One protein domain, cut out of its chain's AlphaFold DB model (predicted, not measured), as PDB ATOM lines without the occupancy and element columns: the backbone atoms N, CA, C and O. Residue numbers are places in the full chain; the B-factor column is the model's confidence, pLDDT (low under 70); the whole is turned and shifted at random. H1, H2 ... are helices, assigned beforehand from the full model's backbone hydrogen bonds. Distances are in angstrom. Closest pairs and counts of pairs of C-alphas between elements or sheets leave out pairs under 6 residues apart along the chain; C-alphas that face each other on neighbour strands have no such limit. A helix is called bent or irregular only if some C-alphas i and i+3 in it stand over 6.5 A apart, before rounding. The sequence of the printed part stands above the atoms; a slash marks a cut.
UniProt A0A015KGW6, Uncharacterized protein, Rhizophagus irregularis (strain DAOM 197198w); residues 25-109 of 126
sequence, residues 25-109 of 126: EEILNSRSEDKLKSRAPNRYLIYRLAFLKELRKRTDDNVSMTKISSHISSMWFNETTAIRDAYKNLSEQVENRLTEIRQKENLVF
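Overview. This is residues 25 to 109 of the 126 residues of an uncharacterized protein of Rhizophagus irregularis (strain DAOM 197198w) (UniProt A0A015KGW6). One long helix, H5, makes the longest axis of a loose, all-helix domain, and H3 stands away from its first part at a near right angle, with H4 crossing H3. The short helices H1 and H2 are near H5 further along, while residues 103 to 109 of H5 and the turn at residues 56 to 62 stick out. The printed part has 85 residues with five named helices, H1 to H5 in chain order, and no named strand. The radius of gyration of the C-alphas is 15.0 A, and the spans are 44 by 31 by 20 A.

Along the chain. H5, residues 81 to 109, is 42.2 A long, from C-alpha 81 at (-79.707, 58.242, -56.672) to C-alpha 109 at (-110.776, 33.776, -41.946). H3, residues 43 to 56, is 20.1 A long, and H4, residues 65 to 77, is 17.8 A. H1, residues 25 to 29, begins at C-alpha 25, (-101.534, 47.672, -58.914), and measures 6.0 A; H2, residues 33 to 36, measures 5.1 A.

Arrangement. H5 touches H3 with residues 84 to 91 alone, about perpendicular at 80 degrees; the closest C-alphas, of Arg 43 and Tyr 87, are 4.8 A apart. H4 touches H3 with residues 72 to 76 alone, closest at the C-alphas of Arg 48 and Ile 72, 6.6 A, at a steep tilt of 60 degrees, opposite ways. H1 is close to H5 but not clearly touching, with the C-alphas of Leu 28 and Val 94 closest at 7.5 A. H2 is likewise close but not clearly touching H5, at Leu 36 and Leu 98, whose C-alphas are 6.5 A apart. H4 is apart from H1 and H2. Every O i to N i+4 pair is within hydrogen-bond range in H1, H3 and H5, against 7 of 9 in H4; H2 is too short for such a pair.

Size, cuts and confidence. The C-alphas farthest apart, of Asn 78 and Phe 109, are 46.2 A from each other. The printed part has no cut and no long link. Mean pLDDT of the printed part is 91.6, and residue 109 is under 70.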
ATOM      1  N   GLU A  25    -100.551  48.668 -58.487       95.12
ATOM      2  CA  GLU A  25    -101.534  47.672 -58.914       95.12
ATOM      3  C   GLU A  25    -101.060  46.891 -60.148       95.12
ATOM      4  O   GLU A  25    -101.204  45.673 -60.198       95.12
ATOM      5  N   GLU A  26    -100.395  47.540 -61.110       94.62
ATOM      6  CA  GLU A  26     -99.767  46.832 -62.235       94.62
ATOM      7  C   GLU A  26     -98.716  45.817 -61.761       94.62
ATOM      8  O   GLU A  26     -98.651  44.695 -62.272       94.62
ATOM      9  N   ILE A  27     -97.904  46.182 -60.761       95.38
ATOM     10  CA  ILE A  27     -96.900  45.279 -60.186       95.38
ATOM     11  C   ILE A  27     -97.585  44.097 -59.510       95.38
ATOM     12  O   ILE A  27     -97.152  42.966 -59.715       95.38
ATOM     13  N   LEU A  28     -98.639  44.330 -58.730       95.19
ATOM     14  CA  LEU A  28     -99.375  43.273 -58.034       95.19
ATOM     15  C   LEU A  28    -100.071  42.319 -59.002       95.19
ATOM     16  O   LEU A  28     -99.901  41.111 -58.873       95.19
ATOM     17  N   ASN A  29    -100.743  42.853 -60.020       93.56
ATOM     18  CA  ASN A  29    -101.444  42.071 -61.040       93.56
ATOM     19  C   ASN A  29    -100.497  41.194 -61.874       93.56
ATOM     20  O   ASN A  29    -100.914  40.192 -62.446       93.56
ATOM     21  N   SER A  30     -99.210  41.544 -61.939       90.44
ATOM     22  CA  SER A  30     -98.198  40.722 -62.613       90.44
ATOM     23  C   SER A  30     -97.738  39.499 -61.802       90.44
ATOM     24  O   SER A  30     -96.961  38.683 -62.304       90.44
ATOM     25  N   ARG A  31     -98.166  39.372 -60.538       91.31
ATOM     26  CA  ARG A  31     -97.728  38.317 -59.614       91.31
ATOM     27  C   ARG A  31     -98.741  37.182 -59.560       91.31
ATOM     28  O   ARG A  31     -99.940  37.400 -59.648       91.31
ATOM     29  N   SER A  32     -98.245  35.966 -59.343       91.38
ATOM     30  CA  SER A  32     -99.105  34.838 -58.979       91.38
ATOM     31  C   SER A  32     -99.626  34.981 -57.547       91.38
ATOM     32  O   SER A  32     -98.997  35.646 -56.719       91.38
ATOM     33  N   GLU A  33    -100.724  34.295 -57.232       88.62
ATOM     34  CA  GLU A  33    -101.332  34.285 -55.893       88.62
ATOM     35  C   GLU A  33    -100.325  33.902 -54.796       88.62
ATOM     36  O   GLU A  33    -100.202  34.593 -53.784       88.62
ATOM     37  N   ASP A  34     -99.494  32.882 -55.032       88.62
ATOM     38  CA  ASP A  34     -98.427  32.488 -54.098       88.62
ATOM     39  C   ASP A  34     -97.427  33.618 -53.840       88.62
ATOM     40  O   ASP A  34     -96.893  33.781 -52.740       88.62
ATOM     41  N   LYS A  35     -97.156  34.429 -54.866       89.06
ATOM     42  CA  LYS A  35     -96.254  35.570 -54.753       89.06
ATOM     43  C   LYS A  35     -96.921  36.747 -54.056       89.06
ATOM     44  O   LYS A  35     -96.181  37.553 -53.506       89.06
ATOM     45  N   LEU A  36     -98.247  36.859 -53.993       90.12
ATOM     46  CA  LEU A  36     -98.901  37.877 -53.155       90.12
ATOM     47  C   LEU A  36     -98.620  37.629 -51.661       90.12
ATOM     48  O   LEU A  36     -98.408  38.560 -50.880       90.12
ATOM     49  N   LYS A  37     -98.446  36.364 -51.271       89.94
ATOM     50  CA  LYS A  37     -98.039  35.980 -49.910       89.94
ATOM     51  C   LYS A  37     -96.553  36.240 -49.619       89.94
ATOM     52  O   LYS A  37     -96.141  36.203 -48.465       89.94
ATOM     53  N   SER A  38     -95.738  36.549 -50.635       91.94
ATOM     54  CA  SER A  38     -94.297  36.801 -50.487       91.94
ATOM     55  C   SER A  38     -93.929  38.286 -50.544       91.94
ATOM     56  O   SER A  38     -94.623  39.089 -51.172       91.94
ATOM     57  N   ARG A  39     -92.763  38.647 -49.990       92.94
ATOM     58  CA  ARG A  39     -92.206  40.019 -50.011       92.94
ATOM     59  C   ARG A  39     -92.281  40.685 -51.389       92.94
ATOM     60  O   ARG A  39     -92.217  40.010 -52.423       92.94
ATOM     61  N   ALA A  40     -92.420  42.003 -51.395       95.19
ATOM     62  CA  ALA A  40     -92.429  42.843 -52.579       95.19
ATOM     63  C   ALA A  40     -91.146  42.677 -53.412       95.19
ATOM     64  O   ALA A  40     -90.065  42.408 -52.867       95.19
ATOM     65  N   PRO A  41     -91.236  42.834 -54.746       95.75
ATOM     66  CA  PRO A  41     -90.051  42.936 -55.582       95.75
ATOM     67  C   PRO A  41     -89.220  44.145 -55.149       95.75
ATOM     68  O   PRO A  41     -89.755  45.231 -54.960       95.75
ATOM     69  N   ASN A  42     -87.906  43.970 -55.018       96.75
ATOM     70  CA  ASN A  42     -87.013  45.077 -54.684       96.75
ATOM     71  C   ASN A  42     -86.932  46.114 -55.826       96.75
ATOM     72  O   ASN A  42     -87.286  45.833 -56.973       96.75
ATOM     73  N   ARG A  43     -86.362  47.287 -55.527       95.75
ATOM     74  CA  ARG A  43     -86.165  48.392 -56.485       95.75
ATOM     75  C   ARG A  43     -85.568  47.984 -57.843       95.75
ATOM     76  O   ARG A  43     -86.020  48.473 -58.870       95.75
ATOM     77  N   TYR A  44     -84.608  47.054 -57.872       96.00
ATOM     78  CA  TYR A  44     -84.006  46.578 -59.123       96.00
ATOM     79  C   TYR A  44     -84.983  45.720 -59.934       96.00
ATOM     80  O   TYR A  44     -85.075  45.858 -61.152       96.00
ATOM     81  N   LEU A  45     -85.749  44.848 -59.273       95.56
ATOM     82  CA  LEU A  45     -86.768  44.041 -59.943       95.56
ATOM     83  C   LEU A  45     -87.869  44.917 -60.546       95.56
ATOM     84  O   LEU A  45     -88.311  44.634 -61.656       95.56
ATOM     85  N   ILE A  46     -88.266  45.988 -59.859       96.31
ATOM     86  CA  ILE A  46     -89.246  46.952 -60.371       96.31
ATOM     87  C   ILE A  46     -88.671  47.740 -61.557       96.31
ATOM     88  O   ILE A  46     -89.328  47.844 -62.590       96.31
ATOM     89  N   TYR A  47     -87.419  48.204 -61.474       96.25
ATOM     90  CA  TYR A  47     -86.725  48.827 -62.608       96.25
ATOM     91  C   TYR A  47     -86.671  47.898 -63.830       96.25
ATOM     92  O   TYR A  47     -86.950  48.305 -64.957       96.25
ATOM     93  N   ARG A  48     -86.395  46.607 -63.607       94.69
ATOM     94  CA  ARG A  48     -86.418  45.584 -64.659       94.69
ATOM     95  C   ARG A  48     -87.805  45.435 -65.292       94.69
ATOM     96  O   ARG A  48     -87.884  45.260 -66.505       94.69
ATOM     97  N   LEU A  49     -88.887  45.508 -64.513       94.25
ATOM     98  CA  LEU A  49     -90.256  45.489 -65.047       94.25
ATOM     99  C   LEU A  49     -90.541  46.719 -65.914       94.25
ATOM    100  O   LEU A  49     -91.079  46.567 -67.007       94.25
ATOM    101  N   ALA A  50     -90.127  47.910 -65.477       94.75
ATOM    102  CA  ALA A  50     -90.278  49.137 -66.256       94.75
ATOM    103  C   ALA A  50     -89.499  49.073 -67.582       94.75
ATOM    104  O   ALA A  50     -90.046  49.385 -68.639       94.75
ATOM    105  N   PHE A  51     -88.259  48.570 -67.552       94.00
ATOM    106  CA  PHE A  51     -87.474  48.327 -68.763       94.00
ATOM    107  C   PHE A  51     -88.187  47.366 -69.722       94.00
ATOM    108  O   PHE A  51     -88.254  47.622 -70.919       94.00
ATOM    109  N   LEU A  52     -88.735  46.262 -69.209       91.62
ATOM    110  CA  LEU A  52     -89.458  45.279 -70.017       91.62
ATOM    111  C   LEU A  52     -90.748  45.846 -70.614       91.62
ATOM    112  O   LEU A  52     -91.047  45.558 -71.772       91.62
ATOM    113  N   LYS A  53     -91.494  46.646 -69.842       91.31
ATOM    114  CA  LYS A  53     -92.697  47.352 -70.308       91.31
ATOM    115  C   LYS A  53     -92.348  48.244 -71.495       91.31
ATOM    116  O   LYS A  53     -93.009  48.168 -72.523       91.31
ATOM    117  N   GLU A  54     -91.272  49.015 -71.385       92.06
ATOM    118  CA  GLU A  54     -90.817  49.910 -72.448       92.06
ATOM    119  C   GLU A  54     -90.233  49.159 -73.654       92.06
ATOM    120  O   GLU A  54     -90.501  49.516 -74.799       92.06
ATOM    121  N   LEU A  55     -89.494  48.073 -73.420       90.75
ATOM    122  CA  LEU A  55     -88.949  47.234 -74.484       90.75
ATOM    123  C   LEU A  55     -90.061  46.649 -75.362       90.75
ATOM    124  O   LEU A  55     -89.948  46.685 -76.583       90.75
ATOM    125  N   ARG A  56     -91.152  46.165 -74.753       89.25
ATOM    126  CA  ARG A  56     -92.312  45.604 -75.468       89.25
ATOM    127  C   ARG A  56     -93.041  46.620 -76.348       89.25
ATOM    128  O   ARG A  56     -93.684  46.219 -77.303       89.25
ATOM    129  N   LYS A  57     -92.935  47.923 -76.065       89.81
ATOM    130  CA  LYS A  57     -93.482  48.972 -76.946       89.81
ATOM    131  C   LYS A  57     -92.647  49.165 -78.220       89.81
ATOM    132  O   LYS A  57     -93.093  49.826 -79.148       89.81
ATOM    133  N   ARG A  58     -91.408  48.663 -78.233       87.94
ATOM    134  CA  ARG A  58     -90.397  48.938 -79.268       87.94
ATOM    135  C   ARG A  58     -90.052  47.723 -80.118       87.94
ATOM    136  O   ARG A  58     -89.406  47.883 -81.147       87.94
ATOM    137  N   THR A  59     -90.398  46.525 -79.657       84.81
ATOM    138  CA  THR A  59     -90.111  45.279 -80.360       84.81
ATOM    139  C   THR A  59     -91.236  44.277 -80.160       84.81
ATOM    140  O   THR A  59     -91.751  44.138 -79.051       84.81
ATOM    141  N   ASP A  60     -91.545  43.538 -81.222       76.81
ATOM    142  CA  ASP A  60     -92.469  42.398 -81.191       76.81
ATOM    143  C   ASP A  60     -91.767  41.099 -80.740       76.81
ATOM    144  O   ASP A  60     -92.401  40.064 -80.523       76.81
ATOM    145  N   ASP A  61     -90.440  41.140 -80.565       76.56
ATOM    146  CA  ASP A  61     -89.629  39.978 -80.208       76.56
ATOM    147  C   ASP A  61     -89.656  39.664 -78.705       76.56
ATOM    148  O   ASP A  61     -89.330  40.485 -77.841       76.56
ATOM    149  N   ASN A  62     -89.896  38.391 -78.385       74.31
ATOM    150  CA  ASN A  62     -89.702  37.865 -77.038       74.31
ATOM    151  C   ASN A  62     -88.209  37.699 -76.728       74.31
ATOM    152  O   ASN A  62     -87.562  36.717 -77.105       74.31
ATOM    153  N   VAL A  63     -87.648  38.662 -75.999       79.25
ATOM    154  CA  VAL A  63     -86.228  38.652 -75.644       79.25
ATOM    155  C   VAL A  63     -85.957  37.747 -74.454       79.25
ATOM    156  O   VAL A  63     -86.577  37.868 -73.398       79.25
ATOM    157  N   SER A  64     -84.959  36.873 -74.590       83.69
ATOM    158  CA  SER A  64     -84.511  36.019 -73.489       83.69
ATOM    159  C   SER A  64     -84.035  36.855 -72.296       83.69
ATOM    160  O   SER A  64     -83.103  37.653 -72.418       83.69
ATOM    161  N   MET A  65     -84.626  36.598 -71.123       86.50
ATOM    162  CA  MET A  65     -84.291  37.253 -69.854       86.50
ATOM    163  C   MET A  65     -82.792  37.194 -69.535       86.50
ATOM    164  O   MET A  65     -82.220  38.171 -69.052       86.50
ATOM    165  N   THR A  66     -82.136  36.071 -69.837       85.62
ATOM    166  CA  THR A  66     -80.699  35.875 -69.598       85.62
ATOM    167  C   THR A  66     -79.855  36.878 -70.381       85.62
ATOM    168  O   THR A  66     -78.871  37.390 -69.855       85.62
ATOM    169  N   LYS A  67     -80.266  37.219 -71.611       83.44
ATOM    170  CA  LYS A  67     -79.557  38.197 -72.451       83.44
ATOM    171  C   LYS A  67     -79.735  39.626 -71.939       83.44
ATOM    172  O   LYS A  67     -78.770  40.380 -71.883       83.44
ATOM    173  N   ILE A  68     -80.954  39.998 -71.552       89.94
ATOM    174  CA  ILE A  68     -81.255  41.377 -71.127       89.94
ATOM    175  C   ILE A  68     -80.835  41.674 -69.690       89.94
ATOM    176  O   ILE A  68     -80.555  42.825 -69.382       89.94
ATOM    177  N   SER A  69     -80.742  40.671 -68.812       90.75
ATOM    178  CA  SER A  69     -80.439  40.907 -67.392       90.75
ATOM    179  C   SER A  69     -79.081  41.581 -67.193       90.75
ATOM    180  O   SER A  69     -78.979  42.494 -66.384       90.75
ATOM    181  N   SER A  70     -78.056  41.195 -67.963       90.06
ATOM    182  CA  SER A  70     -76.741  41.853 -67.910       90.06
ATOM    183  C   SER A  70     -76.821  43.328 -68.327       90.06
ATOM    184  O   SER A  70     -76.255  44.191 -67.657       90.06
ATOM    185  N   HIS A  71     -77.584  43.626 -69.381       91.00
ATOM    186  CA  HIS A  71     -77.772  44.989 -69.872       91.00
ATOM    187  C   HIS A  71     -78.508  45.871 -68.854       91.00
ATOM    188  O   HIS A  71     -78.043  46.958 -68.522       91.00
ATOM    189  N   ILE A  72     -79.610  45.369 -68.293       94.31
ATOM    190  CA  ILE A  72     -80.418  46.089 -67.300       94.31
ATOM    191  C   ILE A  72     -79.616  46.332 -66.019       94.31
ATOM    192  O   ILE A  72     -79.679  47.426 -65.467       94.31
ATOM    193  N   SER A  73     -78.821  45.355 -65.566       94.38
ATOM    194  CA  SER A  73     -77.915  45.532 -64.423       94.38
ATOM    195  C   SER A  73     -76.925  46.675 -64.646       94.38
ATOM    196  O   SER A  73     -76.705  47.474 -63.738       94.38
ATOM    197  N   SER A  74     -76.344  46.771 -65.848       93.31
ATOM    198  CA  SER A  74     -75.420  47.854 -66.192       93.31
ATOM    199  C   SER A  74     -76.117  49.215 -66.197       93.31
ATOM    200  O   SER A  74     -75.599  50.160 -65.608       93.31
ATOM    201  N   MET A  75     -77.312  49.315 -66.788       93.94
ATOM    202  CA  MET A  75     -78.099  50.552 -66.751       93.94
ATOM    203  C   MET A  75     -78.421  50.956 -65.313       93.94
ATOM    204  O   MET A  75     -78.087  52.061 -64.906       93.94
ATOM    205  N   TRP A  76     -78.963  50.030 -64.519       96.00
ATOM    206  CA  TRP A  76     -79.321  50.254 -63.120       96.00
ATOM    207  C   TRP A  76     -78.147  50.736 -62.257       96.00
ATOM    208  O   TRP A  76     -78.321  51.598 -61.395       96.00
ATOM    209  N   PHE A  77     -76.949  50.184 -62.468       95.00
ATOM    210  CA  PHE A  77     -75.759  50.601 -61.726       95.00
ATOM    211  C   PHE A  77     -75.363  52.051 -62.034       95.00
ATOM    212  O   PHE A  77     -74.901  52.754 -61.139       95.00
ATOM    213  N   ASN A  78     -75.599  52.490 -63.271       94.62
ATOM    214  CA  ASN A  78     -75.307  53.839 -63.747       94.62
ATOM    215  C   ASN A  78     -76.451  54.841 -63.501       94.62
ATOM    216  O   ASN A  78     -76.312  56.012 -63.846       94.62
ATOM    217  N   GLU A  79     -77.577  54.411 -62.921       95.44
ATOM    218  CA  GLU A  79     -78.684  55.312 -62.606       95.44
ATOM    219  C   GLU A  79     -78.365  56.244 -61.435       95.44
ATOM    220  O   GLU A  79     -77.665  55.895 -60.479       95.44
ATOM    221  N   THR A  80     -78.972  57.429 -61.481       96.00
ATOM    222  CA  THR A  80     -78.859  58.422 -60.408       96.00
ATOM    223  C   THR A  80     -79.526  57.949 -59.115       96.00
ATOM    224  O   THR A  80     -80.463  57.143 -59.122       96.00
ATOM    225  N   THR A  81     -79.092  58.505 -57.981       95.81
ATOM    226  CA  THR A  81     -79.707  58.242 -56.672       95.81
ATOM    227  C   THR A  81     -81.201  58.564 -56.671       95.81
ATOM    228  O   THR A  81     -81.983  57.739 -56.218       95.81
ATOM    229  N   ALA A  82     -81.616  59.680 -57.283       95.38
ATOM    230  CA  ALA A  82     -83.024  60.076 -57.368       95.38
ATOM    231  C   ALA A  82     -83.901  59.022 -58.068       95.38
ATOM    232  O   ALA A  82     -84.992  58.699 -57.599       95.38
ATOM    233  N   ILE A  83     -83.408  58.432 -59.161       95.56
ATOM    234  CA  ILE A  83     -84.115  57.355 -59.866       95.56
ATOM    235  C   ILE A  83     -84.174  56.107 -58.983       95.56
ATOM    236  O   ILE A  83     -85.237  55.513 -58.802       95.56
ATOM    237  N   ARG A  84     -83.045  55.722 -58.382       95.12
ATOM    238  CA  ARG A  84     -82.969  54.547 -57.504       95.12
ATOM    239  C   ARG A  84     -83.890  54.673 -56.287       95.12
ATOM    240  O   ARG A  84     -84.483  53.667 -55.887       95.12
ATOM    241  N   ASP A  85     -84.040  55.881 -55.749       96.12
ATOM    242  CA  ASP A  85     -84.929  56.203 -54.636       96.12
ATOM    243  C   ASP A  85     -86.400  56.185 -55.049       96.12
ATOM    244  O   ASP A  85     -87.217  55.631 -54.319       96.12
ATOM    245  N   ALA A  86     -86.749  56.663 -56.247       96.25
ATOM    246  CA  ALA A  86     -88.111  56.533 -56.765       96.25
ATOM    247  C   ALA A  86     -88.543  55.058 -56.871       96.25
ATOM    248  O   ALA A  86     -89.622  54.681 -56.417       96.25
ATOM    249  N   TYR A  87     -87.669  54.186 -57.387       96.75
ATOM    250  CA  TYR A  87     -87.938  52.743 -57.446       96.75
ATOM    251  C   TYR A  87     -87.925  52.065 -56.067       96.75
ATOM    252  O   TYR A  87     -88.602  51.054 -55.869       96.75
ATOM    253  N   LYS A  88     -87.168  52.602 -55.101       96.38
ATOM    254  CA  LYS A  88     -87.217  52.161 -53.701       96.38
ATOM    255  C   LYS A  88     -88.563  52.514 -53.070       96.38
ATOM    256  O   LYS A  88     -89.204  51.627 -52.521       96.38
ATOM    257  N   ASN A  89     -89.011  53.756 -53.212       96.69
ATOM    258  CA  ASN A  89     -90.297  54.200 -52.696       96.69
ATOM    259  C   ASN A  89     -91.454  53.399 -53.316       96.69
ATOM    260  O   ASN A  89     -92.340  52.945 -52.601       96.69
ATOM    261  N   LEU A  90     -91.398  53.117 -54.620       96.56
ATOM    262  CA  LEU A  90     -92.382  52.253 -55.272       96.56
ATOM    263  C   LEU A  90     -92.368  50.821 -54.703       96.56
ATOM    264  O   LEU A  90     -93.423  50.236 -54.475       96.56
ATOM    265  N   SER A  91     -91.189  50.262 -54.410       97.00
ATOM    266  CA  SER A  91     -91.062  48.959 -53.734       97.00
ATOM    267  C   SER A  91     -91.697  48.947 -52.343       97.00
ATOM    268  O   SER A  91     -92.318  47.950 -51.980       97.00
ATOM    269  N   GLU A  92     -91.552  50.029 -51.582       97.81
ATOM    270  CA  GLU A  92     -92.153  50.182 -50.252       97.81
ATOM    271  C   GLU A  92     -93.678  50.296 -50.344       97.81
ATOM    272  O   GLU A  92     -94.385  49.595 -49.625       97.81
ATOM    273  N   GLN A  93     -94.196  51.085 -51.291       97.50
ATOM    274  CA  GLN A  93     -95.638  51.176 -51.542       97.50
ATOM    275  C   GLN A  93     -96.245  49.810 -51.900       97.50
ATOM    276  O   GLN A  93     -97.315  49.457 -51.407       97.50
ATOM    277  N   VAL A  94     -95.542  49.006 -52.708       97.38
ATOM    278  CA  VAL A  94     -95.973  47.638 -53.032       97.38
ATOM    279  C   VAL A  94     -95.985  46.743 -51.788       97.38
ATOM    280  O   VAL A  94     -96.925  45.972 -51.616       97.38
ATOM    281  N   GLU A  95     -94.983  46.822 -50.907       97.62
ATOM    282  CA  GLU A  95     -94.980  46.029 -49.665       97.62
ATOM    283  C   GLU A  95     -96.115  46.433 -48.717       97.62
ATOM    284  O   GLU A  95     -96.775  45.559 -48.149       97.62
ATOM    285  N   ASN A  96     -96.393  47.732 -48.594       97.56
ATOM    286  CA  ASN A  96     -97.505  48.230 -47.787       97.56
ATOM    287  C   ASN A  96     -98.834  47.661 -48.295       97.56
ATOM    288  O   ASN A  96     -99.591  47.067 -47.528       97.56
ATOM    289  N   ARG A  97     -99.061  47.722 -49.611       96.94
ATOM    290  CA  ARG A  97    -100.274  47.187 -50.232       96.94
ATOM    291  C   ARG A  97    -100.426  45.675 -50.050       96.94
ATOM    292  O   ARG A  97    -101.521  45.191 -49.781       96.94
ATOM    293  N   LEU A  98     -99.338  44.910 -50.147       95.75
ATOM    294  CA  LEU A  98     -99.369  43.470 -49.851       95.75
ATOM    295  C   LEU A  98     -99.708  43.190 -48.388       95.75
ATOM    296  O   LEU A  98    -100.401  42.221 -48.090       95.75
ATOM    297  N   THR A  99     -99.204  44.017 -47.477       95.19
ATOM    298  CA  THR A  99     -99.485  43.892 -46.046       95.19
ATOM    299  C   THR A  99    -100.968  44.126 -45.763       95.19
ATOM    300  O   THR A  99    -101.571  43.314 -45.064       95.19
ATOM    301  N   GLU A 100    -101.577  45.144 -46.378       94.75
ATOM    302  CA  GLU A 100    -103.027  45.392 -46.310       94.75
ATOM    303  C   GLU A 100    -103.840  44.183 -46.798       94.75
ATOM    304  O   GLU A 100    -104.772  43.744 -46.121       94.75
ATOM    305  N   ILE A 101    -103.469  43.612 -47.950       92.31
ATOM    306  CA  ILE A 101    -104.147  42.440 -48.529       92.31
ATOM    307  C   ILE A 101    -104.090  41.254 -47.558       92.31
ATOM    308  O   ILE A 101    -105.125  40.674 -47.234       92.31
ATOM    309  N   ARG A 102    -102.905  40.941 -47.018       91.81
ATOM    310  CA  ARG A 102    -102.711  39.827 -46.070       91.81
ATOM    311  C   ARG A 102    -103.493  40.024 -44.773       91.81
ATOM    312  O   ARG A 102    -104.072  39.077 -44.250       91.81
ATOM    313  N   GLN A 103    -103.516  41.246 -44.241       92.06
ATOM    314  CA  GLN A 103    -104.287  41.569 -43.039       92.06
ATOM    315  C   GLN A 103    -105.787  41.372 -43.276       92.06
ATOM    316  O   GLN A 103    -106.466  40.775 -42.443       92.06
ATOM    317  N   LYS A 104    -106.294  41.819 -44.430       90.06
ATOM    318  CA  LYS A 104    -107.700  41.645 -44.803       90.06
ATOM    319  C   LYS A 104    -108.072  40.173 -44.976       90.06
ATOM    320  O   LYS A 104    -109.119  39.766 -44.485       90.06
ATOM    321  N   GLU A 105    -107.225  39.377 -45.626       85.56
ATOM    322  CA  GLU A 105    -107.430  37.928 -45.758       85.56
ATOM    323  C   GLU A 105    -107.532  37.258 -44.382       85.56
ATOM    324  O   GLU A 105    -108.502  36.550 -44.120       85.56
ATOM    325  N   ASN A 106    -106.608  37.560 -43.464       83.56
ATOM    326  CA  ASN A 106    -106.631  37.019 -42.102       83.56
ATOM    327  C   ASN A 106    -107.920  37.372 -41.337       83.56
ATOM    328  O   ASN A 106    -108.476  36.516 -40.651       83.56
ATOM    329  N   LEU A 107    -108.429  38.602 -41.474       79.69
ATOM    330  CA  LEU A 107    -109.697  39.013 -40.853       79.69
ATOM    331  C   LEU A 107    -110.902  38.240 -41.410       79.69
ATOM    332  O   LEU A 107    -111.817  37.900 -40.660       79.69
ATOM    333  N   VAL A 108    -110.910  37.944 -42.713       73.44
ATOM    334  CA  VAL A 108    -111.981  37.154 -43.341       73.44
ATOM    335  C   VAL A 108    -112.007  35.724 -42.794       73.44
ATOM    336  O   VAL A 108    -113.092  35.192 -42.570       73.44
ATOM    337  N   PHE A 109    -110.844  35.120 -42.528       66.50
ATOM    338  CA  PHE A 109    -110.776  33.776 -41.946       66.50
ATOM    339  C   PHE A 109    -111.342  33.722 -40.518       66.50
ATOM    340  O   PHE A 109    -112.159  32.852 -40.237       66.50
TER     341      PHE A 109